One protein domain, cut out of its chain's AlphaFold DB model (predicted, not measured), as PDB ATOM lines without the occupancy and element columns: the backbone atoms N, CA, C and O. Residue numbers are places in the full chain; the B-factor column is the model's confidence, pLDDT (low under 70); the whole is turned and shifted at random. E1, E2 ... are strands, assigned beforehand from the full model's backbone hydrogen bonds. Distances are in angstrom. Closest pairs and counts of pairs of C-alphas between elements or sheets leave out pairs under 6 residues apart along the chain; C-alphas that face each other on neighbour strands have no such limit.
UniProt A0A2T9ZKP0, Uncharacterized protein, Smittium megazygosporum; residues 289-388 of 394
ATOM      1  N   TYR A 289     -22.075 -12.063  14.572       91.62
ATOM      2  CA  TYR A 289     -22.106 -10.599  14.442       91.62
ATOM      3  C   TYR A 289     -21.711 -10.113  13.048       91.62
ATOM      4  O   TYR A 289     -20.805 -10.659  12.417       91.62
ATOM      5  N   ARG A 290     -22.350  -9.031  12.593       90.06
ATOM      6  CA  ARG A 290     -21.963  -8.256  11.401       90.06
ATOM      7  C   ARG A 290     -22.102  -6.760  11.674       90.06
ATOM      8  O   ARG A 290     -22.847  -6.367  12.568       90.06
ATOM      9  N   LEU A 291     -21.405  -5.938  10.891       89.69
ATOM     10  CA  LEU A 291     -21.634  -4.494  10.855       89.69
ATOM     11  C   LEU A 291     -22.506  -4.145   9.649       89.69
ATOM     12  O   LEU A 291     -22.228  -4.598   8.540       89.69
ATOM     13  N   ILE A 292     -23.549  -3.347   9.876       86.56
ATOM     14  CA  ILE A 292     -24.427  -2.795   8.835       86.56
ATOM     15  C   ILE A 292     -24.702  -1.339   9.219       86.56
ATOM     16  O   ILE A 292     -25.033  -1.059  10.369       86.56
ATOM     17  N   ASP A 293     -24.484  -0.414   8.283       85.06
ATOM     18  CA  ASP A 293     -24.727   1.032   8.430       85.06
ATOM     19  C   ASP A 293     -24.137   1.670   9.711       85.06
ATOM     20  O   ASP A 293     -24.671   2.620  10.279       85.06
ATOM     21  N   GLY A 294     -22.999   1.137  10.174       79.00
ATOM     22  CA  GLY A 294     -22.283   1.570  11.384       79.00
ATOM     23  C   GLY A 294     -22.764   0.933  12.697       79.00
ATOM     24  O   GLY A 294     -22.048   1.011  13.699       79.00
ATOM     25  N   GLY A 295     -23.921   0.267  12.693       87.19
ATOM     26  CA  GLY A 295     -24.450  -0.505  13.819       87.19
ATOM     27  C   GLY A 295     -23.889  -1.930  13.906       87.19
ATOM     28  O   GLY A 295     -23.326  -2.458  12.945       87.19
ATOM     29  N   ILE A 296     -24.078  -2.573  15.064       91.81
ATOM     30  CA  ILE A 296     -23.856  -4.018  15.244       91.81
ATOM     31  C   ILE A 296     -25.168  -4.747  14.997       91.81
ATOM     32  O   ILE A 296     -26.181  -4.429  15.614       91.81
ATOM     33  N   CYS A 297     -25.129  -5.781  14.167       90.06
ATOM     34  CA  CYS A 297     -26.249  -6.677  13.937       90.06
ATOM     35  C   CYS A 297     -25.944  -8.074  14.474       90.06
ATOM     36  O   CYS A 297     -24.941  -8.686  14.095       90.06
ATOM     37  N   ILE A 298     -26.827  -8.568  15.342       90.50
ATOM     38  CA  ILE A 298     -26.812  -9.943  15.844       90.50
ATOM     39  C   ILE A 298     -27.431 -10.840  14.774       90.50
ATOM     40  O   ILE A 298     -28.574 -10.629  14.365       90.50
ATOM     41  N   VAL A 299     -26.668 -11.830  14.323       84.81
ATOM     42  CA  VAL A 299     -27.079 -12.839  13.348       84.81
ATOM     43  C   VAL A 299     -27.425 -14.119  14.102       84.81
ATOM     44  O   VAL A 299     -26.594 -14.660  14.828       84.81
ATOM     45  N   SER A 300     -28.655 -14.596  13.914       70.62
ATOM     46  CA  SER A 300     -29.081 -15.925  14.364       70.62
ATOM     47  C   SER A 300     -28.770 -16.925  13.244       70.62
ATOM     48  O   SER A 300     -29.329 -16.795  12.155       70.62
ATOM     49  N   ASP A 301     -27.874 -17.888  13.478       59.41
ATOM     50  CA  ASP A 301     -27.265 -18.710  12.412       59.41
ATOM     51  C   ASP A 301     -28.205 -19.750  11.751       59.41
ATOM     52  O   ASP A 301     -27.834 -20.378  10.760       59.41
ATOM     53  N   ASP A 302     -29.442 -19.904  12.233       51.88
ATOM     54  CA  ASP A 302     -30.361 -20.980  11.824       51.88
ATOM     55  C   ASP A 302     -31.008 -20.830  10.427       51.88
ATOM     56  O   ASP A 302     -31.706 -21.741   9.978       51.88
ATOM     57  N   SER A 303     -30.824 -19.715   9.698       45.19
ATOM     58  CA  SER A 303     -31.285 -19.628   8.295       45.19
ATOM     59  C   SER A 303     -30.654 -18.505   7.458       45.19
ATOM     60  O   SER A 303     -30.263 -17.456   7.960       45.19
ATOM     61  N   TYR A 304     -30.677 -18.680   6.128       50.16
ATOM     62  CA  TYR A 304     -30.359 -17.639   5.128       50.16
ATOM     63  C   TYR A 304     -31.294 -16.409   5.174       50.16
ATOM     64  O   TYR A 304     -31.028 -15.407   4.514       50.16
ATOM     65  N   SER A 305     -32.377 -16.482   5.949       52.47
ATOM     66  CA  SER A 305     -33.333 -15.408   6.243       52.47
ATOM     67  C   SER A 305     -33.315 -15.018   7.729       52.47
ATOM     68  O   SER A 305     -34.333 -14.578   8.261       52.47
ATOM     69  N   GLY A 306     -32.194 -15.258   8.420       54.97
ATOM     70  CA  GLY A 306     -32.080 -15.160   9.875       54.97
ATOM     71  C   GLY A 306     -32.524 -13.809  10.436       54.97
ATOM     72  O   GLY A 306     -32.142 -12.748   9.932       54.97
ATOM     73  N   THR A 307     -33.313 -13.851  11.514       54.53
ATOM     74  CA  THR A 307     -33.757 -12.661  12.248       54.53
ATOM     75  C   THR A 307     -32.545 -11.885  12.742       54.53
ATOM     76  O   THR A 307     -31.842 -12.316  13.658       54.53
ATOM     77  N   THR A 308     -32.295 -10.760  12.077       75.06
ATOM     78  CA  THR A 308     -31.105  -9.937  12.256       75.06
ATOM     79  C   THR A 308     -31.474  -8.717  13.090       75.06
ATOM     80  O   THR A 308     -32.099  -7.784  12.585       75.06
ATOM     81  N   THR A 309     -31.115  -8.723  14.372       84.50
ATOM     82  CA  THR A 309     -31.407  -7.602  15.278       84.50
ATOM     83  C   THR A 309     -30.241  -6.623  15.252       84.50
ATOM     84  O   THR A 309     -29.165  -6.921  15.772       84.50
ATOM     85  N   CYS A 310     -30.445  -5.465  14.625       88.56
ATOM     86  CA  CYS A 310     -29.440  -4.411  14.513       88.56
ATOM     87  C   CYS A 310     -29.588  -3.346  15.604       88.56
ATOM     88  O   CYS A 310     -30.692  -2.934  15.953       88.56
ATOM     89  N   TYR A 311     -28.445  -2.871  16.093       88.81
ATOM     90  CA  TYR A 311     -28.308  -1.848  17.119       88.81
ATOM     91  C   TYR A 311     -27.373  -0.744  16.629       88.81
ATOM     92  O   TYR A 311     -26.194  -0.991  16.358       88.81
ATOM     93  N   SER A 312     -27.882   0.484  16.551       88.31
ATOM     94  CA  SER A 312     -27.058   1.675  16.336       88.31
ATOM     95  C   SER A 312     -26.099   1.856  17.510       88.31
ATOM     96  O   SER A 312     -26.526   1.844  18.666       88.31
ATOM     97  N   ILE A 313     -24.808   2.034  17.226       85.50
ATOM     98  CA  ILE A 313     -23.773   2.237  18.245       85.50
ATOM     99  C   ILE A 313     -22.892   3.433  17.897       85.50
ATOM    100  O   ILE A 313     -22.670   3.742  16.728       85.50
ATOM    101  N   ASP A 314     -22.362   4.095  18.922       85.25
ATOM    102  CA  ASP A 314     -21.440   5.212  18.741       85.25
ATOM    103  C   ASP A 314     -20.104   4.735  18.136       85.25
ATOM    104  O   ASP A 314     -19.593   3.664  18.484       85.25
ATOM    105  N   ASN A 315     -19.512   5.533  17.243       84.75
ATOM    106  CA  ASN A 315     -18.235   5.220  16.591       84.75
ATOM    107  C   ASN A 315     -17.050   5.118  17.570       84.75
ATOM    108  O   ASN A 315     -16.064   4.450  17.260       84.75
ATOM    109  N   SER A 316     -17.149   5.732  18.754       84.75
ATOM    110  CA  SER A 316     -16.177   5.603  19.848       84.75
ATOM    111  C   SER A 316     -16.147   4.212  20.491       84.75
ATOM    112  O   SER A 316     -15.135   3.847  21.091       84.75
ATOM    113  N   VAL A 317     -17.203   3.401  20.341       86.88
ATOM    114  CA  VAL A 317     -17.192   2.007  20.799       86.88
ATOM    115  C   VAL A 317     -16.289   1.189  19.879       86.88
ATOM    116  O   VAL A 317     -16.620   0.976  18.711       86.88
ATOM    117  N   THR A 318     -15.181   0.679  20.413       89.94
ATOM    118  CA  THR A 318     -14.268  -0.246  19.715       89.94
ATOM    119  C   THR A 318     -14.347  -1.683  20.231       89.94
ATOM    120  O   THR A 318     -13.951  -2.598  19.513       89.94
ATOM    121  N   THR A 319     -14.883  -1.912  21.434       90.44
ATOM    122  CA  THR A 319     -15.029  -3.244  22.042       90.44
ATOM    123  C   THR A 319     -16.321  -3.383  22.854       90.44
ATOM    124  O   THR A 319     -16.905  -2.393  23.300       90.44
ATOM    125  N   PHE A 320     -16.765  -4.625  23.051       90.31
ATOM    126  CA  PHE A 320     -17.860  -5.010  23.947       90.31
ATOM    127  C   PHE A 320     -17.668  -6.451  24.457       90.31
ATOM    128  O   PHE A 320     -16.856  -7.201  23.912       90.31
ATOM    129  N   ILE A 321     -18.395  -6.842  25.506       90.31
ATOM    130  CA  ILE A 321     -18.404  -8.219  26.037       90.31
ATOM    131  C   ILE A 321     -19.588  -9.005  25.461       90.31
ATOM    132  O   ILE A 321     -20.672  -8.456  25.316       90.31
ATOM    133  N   ASP A 322     -19.425 -10.291  25.175       90.88
ATOM    134  CA  ASP A 322     -20.521 -11.187  24.789       90.88
ATOM    135  C   ASP A 322     -20.545 -12.431  25.685       90.88
ATOM    136  O   ASP A 322     -19.495 -12.987  26.028       90.88
ATOM    137  N   TYR A 323     -21.751 -12.851  26.059       88.94
ATOM    138  CA  TYR A 323     -22.005 -13.999  26.927       88.94
ATOM    139  C   TYR A 323     -22.582 -15.184  26.137       88.94
ATOM    140  O   TYR A 323     -23.162 -14.985  25.065       88.94
ATOM    141  N   PRO A 324     -22.430 -16.431  26.622       88.31
ATOM    142  CA  PRO A 324     -22.965 -17.588  25.922       88.31
ATOM    143  C   PRO A 324     -24.490 -17.558  25.775       88.31
ATOM    144  O   PRO A 324     -25.220 -17.308  26.731       88.31
ATOM    145  N   THR A 325     -24.974 -17.910  24.586       85.25
ATOM    146  CA  THR A 325     -26.398 -18.159  24.319       85.25
ATOM    147  C   THR A 325     -26.815 -19.576  24.717       85.25
ATOM    148  O   THR A 325     -27.980 -19.802  25.032       85.25
ATOM    149  N   ASN A 326     -25.873 -20.530  24.742       84.75
ATOM    150  CA  ASN A 326     -26.079 -21.887  25.257       84.75
ATOM    151  C   ASN A 326     -24.857 -22.379  26.046       84.75
ATOM    152  O   ASN A 326     -23.720 -21.986  25.772       84.75
ATOM    153  N   TYR A 327     -25.102 -23.293  26.986       86.12
ATOM    154  CA  TYR A 327     -24.117 -23.821  27.932       86.12
ATOM    155  C   TYR A 327     -23.918 -25.336  27.741       86.12
ATOM    156  O   TYR A 327     -24.897 -26.043  27.487       86.12
ATOM    157  N   PRO A 328     -22.692 -25.869  27.903       86.69
ATOM    158  CA  PRO A 328     -22.451 -27.305  27.836       86.69
ATOM    159  C   PRO A 328     -23.045 -28.028  29.055       86.69
ATOM    160  O   PRO A 328     -23.114 -27.484  30.159       86.69
ATOM    161  N   TYR A 329     -23.467 -29.281  28.863       83.31
ATOM    162  CA  TYR A 329     -24.117 -30.072  29.911       83.31
ATOM    163  C   TYR A 329     -23.227 -30.228  31.156       83.31
ATOM    164  O   TYR A 329     -22.071 -30.637  31.056       83.31
ATOM    165  N   GLY A 330     -23.783 -29.932  32.333       80.50
ATOM    166  CA  GLY A 330     -23.070 -30.004  33.613       80.50
ATOM    167  C   GLY A 330     -22.225 -28.771  33.961       80.50
ATOM    168  O   GLY A 330     -21.623 -28.749  35.035       80.50
ATOM    169  N   ALA A 331     -22.192 -27.737  33.113       83.62
ATOM    170  CA  ALA A 331     -21.647 -26.440  33.500       83.62
ATOM    171  C   ALA A 331     -22.518 -25.786  34.587       83.62
ATOM    172  O   ALA A 331     -23.747 -25.787  34.498       83.62
ATOM    173  N   SER A 332     -21.875 -25.206  35.600       83.25
ATOM    174  CA  SER A 332     -22.520 -24.335  36.599       83.25
ATOM    175  C   SER A 332     -22.038 -22.883  36.513       83.25
ATOM    176  O   SER A 332     -22.674 -21.989  37.072       83.25
ATOM    177  N   GLY A 333     -20.957 -22.641  35.766       84.88
ATOM    178  CA  GLY A 333     -20.502 -21.316  35.364       84.88
ATOM    179  C   GLY A 333     -20.341 -21.185  33.849       84.88
ATOM    180  O   GLY A 333     -20.443 -22.150  33.082       84.88
ATOM    181  N   MET A 334     -20.069 -19.963  33.416       87.06
ATOM    182  CA  MET A 334     -19.844 -19.570  32.034       87.06
ATOM    183  C   MET A 334     -18.607 -18.683  31.896       87.06
ATOM    184  O   MET A 334     -18.183 -18.018  32.838       87.06
ATOM    185  N   ILE A 335     -18.039 -18.683  30.692       86.62
ATOM    186  CA  ILE A 335     -16.917 -17.829  30.305       86.62
ATOM    187  C   ILE A 335     -17.456 -16.790  29.320       86.62
ATOM    188  O   ILE A 335     -18.245 -17.119  28.436       86.62
ATOM    189  N   ARG A 336     -17.038 -15.534  29.484       88.94
ATOM    190  CA  ARG A 336     -17.370 -14.423  28.580       88.94
ATOM    191  C   ARG A 336     -16.316 -14.273  27.478       88.94
ATOM    192  O   ARG A 336     -15.176 -14.727  27.622       88.94
ATOM    193  N   ARG A 337     -16.653 -13.581  26.392       90.62
ATOM    194  CA  ARG A 337     -15.698 -13.254  25.320       90.62
ATOM    195  C   ARG A 337     -15.650 -11.757  25.029       90.62
ATOM    196  O   ARG A 337     -16.651 -11.059  25.166       90.62
ATOM    197  N   ILE A 338     -14.479 -11.271  24.625       90.12
ATOM    198  CA  ILE A 338     -14.258  -9.884  24.208       90.12
ATOM    199  C   ILE A 338     -14.453  -9.813  22.695       90.12
ATOM    200  O   ILE A 338     -13.748 -10.477  21.934       90.12
ATOM    201  N   CYS A 339     -15.394  -8.983  22.261       93.06
ATOM    202  CA  CYS A 339     -15.651  -8.677  20.864       93.06
ATOM    203  C   CYS A 339     -15.053  -7.311  20.503       93.06
ATOM    204  O   CYS A 339     -15.306  -6.311  21.173       93.06
ATOM    205  N   THR A 340     -14.260  -7.270  19.434       93.38
ATOM    206  CA  THR A 340     -13.626  -6.064  18.881       93.38
ATOM    207  C   THR A 340     -14.311  -5.670  17.579       93.38
ATOM    208  O   THR A 340     -14.596  -6.526  16.743       93.38
ATOM    209  N   ILE A 341     -14.568  -4.375  17.413       93.38
ATOM    210  CA  ILE A 341     -15.288  -3.780  16.286       93.38
ATOM    211  C   ILE A 341     -14.278  -3.107  15.356       93.38
ATOM    212  O   ILE A 341     -13.645  -2.118  15.732       93.38
ATOM    213  N   ASP A 342     -14.169  -3.598  14.125       92.31
ATOM    214  CA  ASP A 342     -13.355  -2.986  13.077       92.31
ATOM    215  C   ASP A 342     -14.260  -2.355  12.013       92.31
ATOM    216  O   ASP A 342     -14.950  -3.050  11.268       92.31
ATOM    217  N   ARG A 343     -14.257  -1.019  11.955       89.44
ATOM    218  CA  ARG A 343     -15.015  -0.223  10.972       89.44
ATOM    219  C   ARG A 343     -14.182   0.211   9.761       89.44
ATOM    220  O   ARG A 343     -14.742   0.820   8.854       89.44
ATOM    221  N   TYR A 344     -12.865  -0.014   9.769       87.38
ATOM    222  CA  TYR A 344     -11.926   0.715   8.905       87.38
ATOM    223  C   TYR A 344     -10.999  -0.172   8.065       87.38
ATOM    224  O   TYR A 344     -10.315   0.351   7.182       87.38
ATOM    225  N   SER A 345     -10.963  -1.488   8.288       86.94
ATOM    226  CA  SER A 345     -10.310  -2.405   7.349       86.94
ATOM    227  C   SER A 345     -11.129  -2.640   6.075       86.94
ATOM    228  O   SER A 345     -12.266  -2.199   5.923       86.94
ATOM    229  N   TYR A 346     -10.527  -3.375   5.137       84.12
ATOM    230  CA  TYR A 346     -11.120  -3.747   3.850       84.12
ATOM    231  C   TYR A 346     -12.363  -4.657   3.968       84.12
ATOM    232  O   TYR A 346     -13.101  -4.819   3.001       84.12
ATOM    233  N   SER A 347     -12.605  -5.253   5.140       86.44
ATOM    234  CA  SER A 347     -13.784  -6.077   5.420       86.44
ATOM    235  C   SER A 347     -14.312  -5.765   6.827       86.44
ATOM    236  O   SER A 347     -14.050  -6.545   7.747       86.44
ATOM    237  N   PRO A 348     -15.035  -4.641   7.011       88.19
ATOM    238  CA  PRO A 348     -15.550  -4.224   8.312       88.19
ATOM    239  C   PRO A 348     -16.382  -5.316   8.988       88.19
ATOM    240  O   PRO A 348     -17.182  -6.000   8.347       88.19
ATOM    241  N   GLY A 349     -16.210  -5.481  10.296       92.19
ATOM    242  CA  GLY A 349     -16.817  -6.586  11.024       92.19
ATOM    243  C   GLY A 349     -16.553  -6.563  12.523       92.19
ATOM    244  O   GLY A 349     -16.003  -5.614  13.083       92.19
ATOM    245  N   VAL A 350     -16.964  -7.647  13.176       93.69
ATOM    246  CA  VAL A 350     -16.752  -7.880  14.605       93.69
ATOM    247  C   VAL A 350     -15.990  -9.190  14.768       93.69
ATOM    248  O   VAL A 350     -16.389 -10.214  14.216       93.69
ATOM    249  N   SER A 351     -14.898  -9.165  15.530       94.12
ATOM    250  CA  SER A 351     -14.094 -10.348  15.851       94.12
ATOM    251  C   SER A 351     -14.125 -10.593  17.355       94.12
ATOM    252  O   SER A 351     -13.789  -9.698  18.128       94.12
ATOM    253  N   CYS A 352     -14.545 -11.787  17.775       93.19
ATOM    254  CA  CYS A 352     -14.693 -12.138  19.186       93.19
ATOM    255  C   CYS A 352     -13.726 -13.253  19.590       93.19
ATOM    256  O   CYS A 352     -13.655 -14.286  18.926       93.19
ATOM    257  N   VAL A 353     -13.039 -13.063  20.716       91.75
ATOM    258  CA  VAL A 353     -12.125 -14.041  21.327       91.75
ATOM    259  C   VAL A 353     -12.478 -14.223  22.799       91.75
ATOM    260  O   VAL A 353     -12.845 -13.255  23.462       91.75
ATOM    261  N   ASN A 354     -12.391 -15.452  23.317       88.75
ATOM    262  CA  ASN A 354     -12.618 -15.730  24.742       88.75
ATOM    263  C   ASN A 354     -11.756 -14.791  25.600       88.75
ATOM    264  O   ASN A 354     -10.587 -14.579  25.273       88.75
ATOM    265  N   ASP A 355     -12.319 -14.229  26.672       83.56
ATOM    266  CA  ASP A 355     -11.580 -13.304  27.533       83.56
ATOM    267  C   ASP A 355     -10.439 -14.066  28.239       83.56
ATOM    268  O   ASP A 355     -10.724 -14.973  29.026       83.56
ATOM    269  N   PRO A 356      -9.153 -13.742  27.992       73.50
ATOM    270  CA  PRO A 356      -8.038 -14.434  28.637       73.50
ATOM    271  C   PRO A 356      -7.947 -14.143  30.144       73.50
ATOM    272  O   PRO A 356      -7.234 -14.853  30.849       73.50
ATOM    273  N   ASN A 357      -8.665 -13.124  30.631       76.44
ATOM    274  CA  ASN A 357      -8.822 -12.797  32.048       76.44
ATOM    275  C   ASN A 357     -10.242 -13.120  32.558       76.44
ATOM    276  O   ASN A 357     -10.592 -12.730  33.671       76.44
ATOM    277  N   GLY A 358     -11.071 -13.791  31.750       72.56
ATOM    278  CA  GLY A 358     -12.448 -14.122  32.098       72.56
ATOM    279  C   GLY A 358     -12.505 -15.133  33.239       72.56
ATOM    280  O   GLY A 358     -12.222 -16.315  33.041       72.56
ATOM    281  N   GLU A 359     -12.897 -14.675  34.427       82.50
ATOM    282  CA  GLU A 359     -13.238 -15.568  35.533       82.50
ATOM    283  C   GLU A 359     -14.471 -16.422  35.184       82.50
ATOM    284  O   GLU A 359     -15.265 -16.093  34.300       82.50
ATOM    285  N   CYS A 360     -14.634 -17.545  35.886       85.19
ATOM    286  CA  CYS A 360     -15.802 -18.403  35.726       85.19
ATOM    287  C   CYS A 360     -17.016 -17.757  36.415       85.19
ATOM    288  O   CYS A 360     -17.194 -17.899  37.625       85.19
ATOM    289  N   GLU A 361     -17.828 -17.017  35.658       84.56
ATOM    290  CA  GLU A 361     -19.008 -16.305  36.164       84.56
ATOM    291  C   GLU A 361     -20.201 -17.278  36.332       84.56
ATOM    292  O   GLU A 361     -20.338 -18.223  35.552       84.56
ATOM    293  N   PRO A 362     -21.078 -17.121  37.342       81.75
ATOM    294  CA  PRO A 362     -22.204 -18.035  37.560       81.75
ATOM    295  C   PRO A 362     -23.261 -17.916  36.453       81.75
ATOM    296  O   PRO A 362     -23.606 -16.809  36.044       81.75
ATOM    297  N   ILE A 363     -23.837 -19.043  36.014       76.94
ATOM    298  CA  ILE A 363     -24.945 -19.029  35.041       76.94
ATOM    299  C   ILE A 363     -26.185 -18.400  35.696       76.94
ATOM    300  O   ILE A 363     -26.701 -18.910  36.692       76.94
ATOM    301  N   GLY A 364     -26.672 -17.297  35.129       68.50
ATOM    302  CA  GLY A 364     -27.789 -16.521  35.665       68.50
ATOM    303  C   GLY A 364     -27.769 -15.070  35.168       68.50
ATOM    304  O   GLY A 364     -27.017 -14.756  34.247       68.50
ATOM    305  N   PRO A 365     -28.576 -14.170  35.764       62.31
ATOM    306  CA  PRO A 365     -28.574 -12.752  35.413       62.31
ATOM    307  C   PRO A 365     -27.248 -12.094  35.823       62.31
ATOM    308  O   PRO A 365     -27.045 -11.733  36.985       62.31
ATOM    309  N   VAL A 366     -26.342 -11.934  34.859       62.31
ATOM    310  CA  VAL A 366     -25.086 -11.206  35.054       62.31
ATOM    311  C   VAL A 366     -25.305  -9.701  35.130       62.31
ATOM    312  O   VAL A 366     -26.195  -9.129  34.505       62.31
ATOM    313  N   ASN A 367     -24.417  -9.041  35.869       66.69
ATOM    314  CA  ASN A 367     -24.228  -7.599  35.799       66.69
ATOM    315  C   ASN A 367     -22.752  -7.342  35.452       66.69
ATOM    316  O   ASN A 367     -21.943  -7.138  36.361       66.69
ATOM    317  N   PRO A 368     -22.379  -7.380  34.156       65.12
ATOM    318  CA  PRO A 368     -20.980  -7.270  33.723       65.12
ATOM    319  C   PRO A 368     -20.358  -5.928  34.120       65.12
ATOM    320  O   PRO A 368     -19.153  -5.817  34.337       65.12
ATOM    321  N   CYS A 369     -21.207  -4.917  34.302       67.19
ATOM    322  CA  CYS A 369     -20.850  -3.570  34.719       67.19
ATOM    323  C   CYS A 369     -20.339  -3.498  36.167       67.19
ATOM    324  O   CYS A 369     -19.655  -2.539  36.511       67.19
ATOM    325  N   LYS A 370     -20.643  -4.494  37.020       61.34
ATOM    326  CA  LYS A 370     -20.041  -4.635  38.361       61.34
ATOM    327  C   LYS A 370     -18.604  -5.172  38.322       61.34
ATOM    328  O   LYS A 370     -17.936  -5.158  39.357       61.34
ATOM    329  N   SER A 371     -18.120  -5.658  37.176       58.25
ATOM    330  CA  SER A 371     -16.710  -6.031  37.032       58.25
ATOM    331  C   SER A 371     -15.811  -4.787  37.079       58.25
ATOM    332  O   SER A 371     -16.232  -3.675  36.769       58.25
ATOM    333  N   LYS A 372     -14.552  -4.953  37.502       50.03
ATOM    334  CA  LYS A 372     -13.622  -3.820  37.686       50.03
ATOM    335  C   LYS A 372     -13.033  -3.274  36.378       50.03
ATOM    336  O   LYS A 372     -12.272  -2.304  36.425       50.03
ATOM    337  N   ASP A 373     -13.391  -3.848  35.231       57.72
ATOM    338  CA  ASP A 373     -12.991  -3.363  33.913       57.72
ATOM    339  C   ASP A 373     -13.733  -2.068  33.560       57.72
ATOM    340  O   ASP A 373     -14.751  -2.065  32.872       57.72
ATOM    341  N   LYS A 374     -13.155  -0.930  33.965       56.44
ATOM    342  CA  LYS A 374     -13.652   0.436  33.680       56.44
ATOM    343  C   LYS A 374     -13.814   0.775  32.186       56.44
ATOM    344  O   LYS A 374     -14.268   1.867  31.860       56.44
ATOM    345  N   ASN A 375     -13.427  -0.140  31.298       60.31
ATOM    346  CA  ASN A 375     -13.518  -0.023  29.847       60.31
ATOM    347  C   ASN A 375     -14.711  -0.808  29.254       60.31
ATOM    348  O   ASN A 375     -15.001  -0.648  28.070       60.31
ATOM    349  N   VAL A 376     -15.411  -1.646  30.035       65.12
ATOM    350  CA  VAL A 376     -16.607  -2.376  29.575       65.12
ATOM    351  C   VAL A 376     -17.798  -1.422  29.554       65.12
ATOM    352  O   VAL A 376     -18.539  -1.274  30.521       65.12
ATOM    353  N   ILE A 377     -17.962  -0.741  28.419       72.69
ATOM    354  CA  ILE A 377     -19.053   0.212  28.175       72.69
ATOM    355  C   ILE A 377     -20.305  -0.432  27.571       72.69
ATOM    356  O   ILE A 377     -21.387   0.136  27.697       72.69
ATOM    357  N   MET A 378     -20.201  -1.613  26.951       82.69
ATOM    358  CA  MET A 378     -21.344  -2.397  26.467       82.69
ATOM    359  C   MET A 378     -21.093  -3.903  26.594       82.69
ATOM    360  O   MET A 378     -19.947  -4.362  26.562       82.69
ATOM    361  N   TYR A 379     -22.182  -4.659  26.693       85.38
ATOM    362  CA  TYR A 379     -22.198  -6.117  26.665       85.38
ATOM    363  C   TYR A 379     -23.416  -6.643  25.896       85.38
ATOM    364  O   TYR A 379     -24.386  -5.914  25.699       85.38
ATOM    365  N   VAL A 380     -23.387  -7.908  25.487       81.06
ATOM    366  CA  VAL A 380     -24.537  -8.627  24.929       81.06
ATOM    367  C   VAL A 380     -24.946  -9.754  25.876       81.06
ATOM    368  O   VAL A 380     -24.099 -10.508  26.355       81.06
ATOM    369  N   ASP A 381     -26.247  -9.834  26.151       78.56
ATOM    370  CA  ASP A 381     -26.896 -10.869  26.964       78.56
ATOM    371  C   ASP A 381     -28.072 -11.460  26.170       78.56
ATOM    372  O   ASP A 381     -28.988 -10.742  25.745       78.56
ATOM    373  N   GLY A 382     -28.000 -12.762  25.878       78.81
ATOM    374  CA  GLY A 382     -28.823 -13.397  24.849       78.81
ATOM    375  C   GLY A 382     -28.735 -12.627  23.528       78.81
ATOM    376  O   GLY A 382     -27.645 -12.377  23.019       78.81
ATOM    377  N   ASN A 383     -29.883 -12.186  23.006       77.44
ATOM    378  CA  ASN A 383     -29.979 -11.404  21.769       77.44
ATOM    379  C   ASN A 383     -30.137  -9.888  22.032       77.44
ATOM    380  O   ASN A 383     -30.727  -9.193  21.205       77.44
ATOM    381  N   LYS A 384     -29.693  -9.364  23.187       81.00
ATOM    382  CA  LYS A 384     -29.830  -7.942  23.559       81.00
ATOM    383  C   LYS A 384     -28.471  -7.271  23.717       81.00
ATOM    384  O   LYS A 384     -27.684  -7.690  24.559       81.00
ATOM    385  N   LEU A 385     -28.236  -6.180  22.984       83.69
ATOM    386  CA  LEU A 385     -27.130  -5.267  23.279       83.69
ATOM    387  C   LEU A 385     -27.511  -4.341  24.444       83.69
ATOM    388  O   LEU A 385     -28.500  -3.611  24.380       83.69
ATOM    389  N   CYS A 386     -26.695  -4.359  25.491       82.81
ATOM    390  CA  CYS A 386     -26.868  -3.616  26.729       82.81
ATOM    391  C   CYS A 386     -25.691  -2.648  26.927       82.81
ATOM    392  O   CYS A 386     -24.529  -3.017  26.755       82.81
ATOM    393  N   LYS A 387     -25.972  -1.404  27.327       82.31
ATOM    394  CA  LYS A 387     -24.933  -0.432  27.700       82.31
ATOM    395  C   LYS A 387     -24.658  -0.518  29.198       82.31
ATOM    396  O   LYS A 387     -25.596  -0.519  29.989       82.31
ATOM    397  N   CYS A 388     -23.386  -0.551  29.584       73.69
ATOM    398  CA  CYS A 388     -23.002  -0.448  30.983       73.69
ATOM    399  C   CYS A 388     -23.064   0.999  31.466       73.69
ATOM    400  O   CYS A 388     -22.577   1.929  30.823       73.69
TER     401      CYS A 388
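What this domain is: This is residues 289 to 388 of the 394 residues of an uncharacterized protein of Smittium megazygosporum (UniProt A0A2T9ZKP0). With little regular structure, this is a two-sheet sandwich: the strongly twisted, mixed sheet E6 E5 E4 E7 E8 faces the small antiparallel sheet E1 E2 E3. The printed part has 100 residues, no named helix and strands E1 to E8 in chain order, all strand, with 37 residues. It is compact, radius of gyration of the C-alphas 13.9 A, spanning 38 by 34 by 21 A.

Where its parts are: Find E6 at residues 349 to 354, 17.0 A long, E5 at 337 to 342, 16.1 A, E4 at 319 to 322, E7 at 378 to 381 and E8 at 384 to 387, ending at C-alpha 387 (-24.933, -0.432, 27.700). E1 is 289 to 292, from C-alpha 289 (-22.106, -10.599, 14.442), E2 295 to 299, E3 308 to 311.

How they stand to each other: E4 and E7 are parallel; N 380 and O 321, 2.8 A, are within hydrogen-bond range. E4 E5 E6 and E1 E2 E3 are meanders, each strand the antiparallel neighbour of the one before. Between the sheets, the closest C-alphas of E1 and E6 are Leu 291 and Gly 349, 5.3 A.

The domain as a whole: The printed part has no cut. Links E4 to E5 and E6 to E7 are long. Residues 301 to 307 and 364 to 376 have pLDDT under 70.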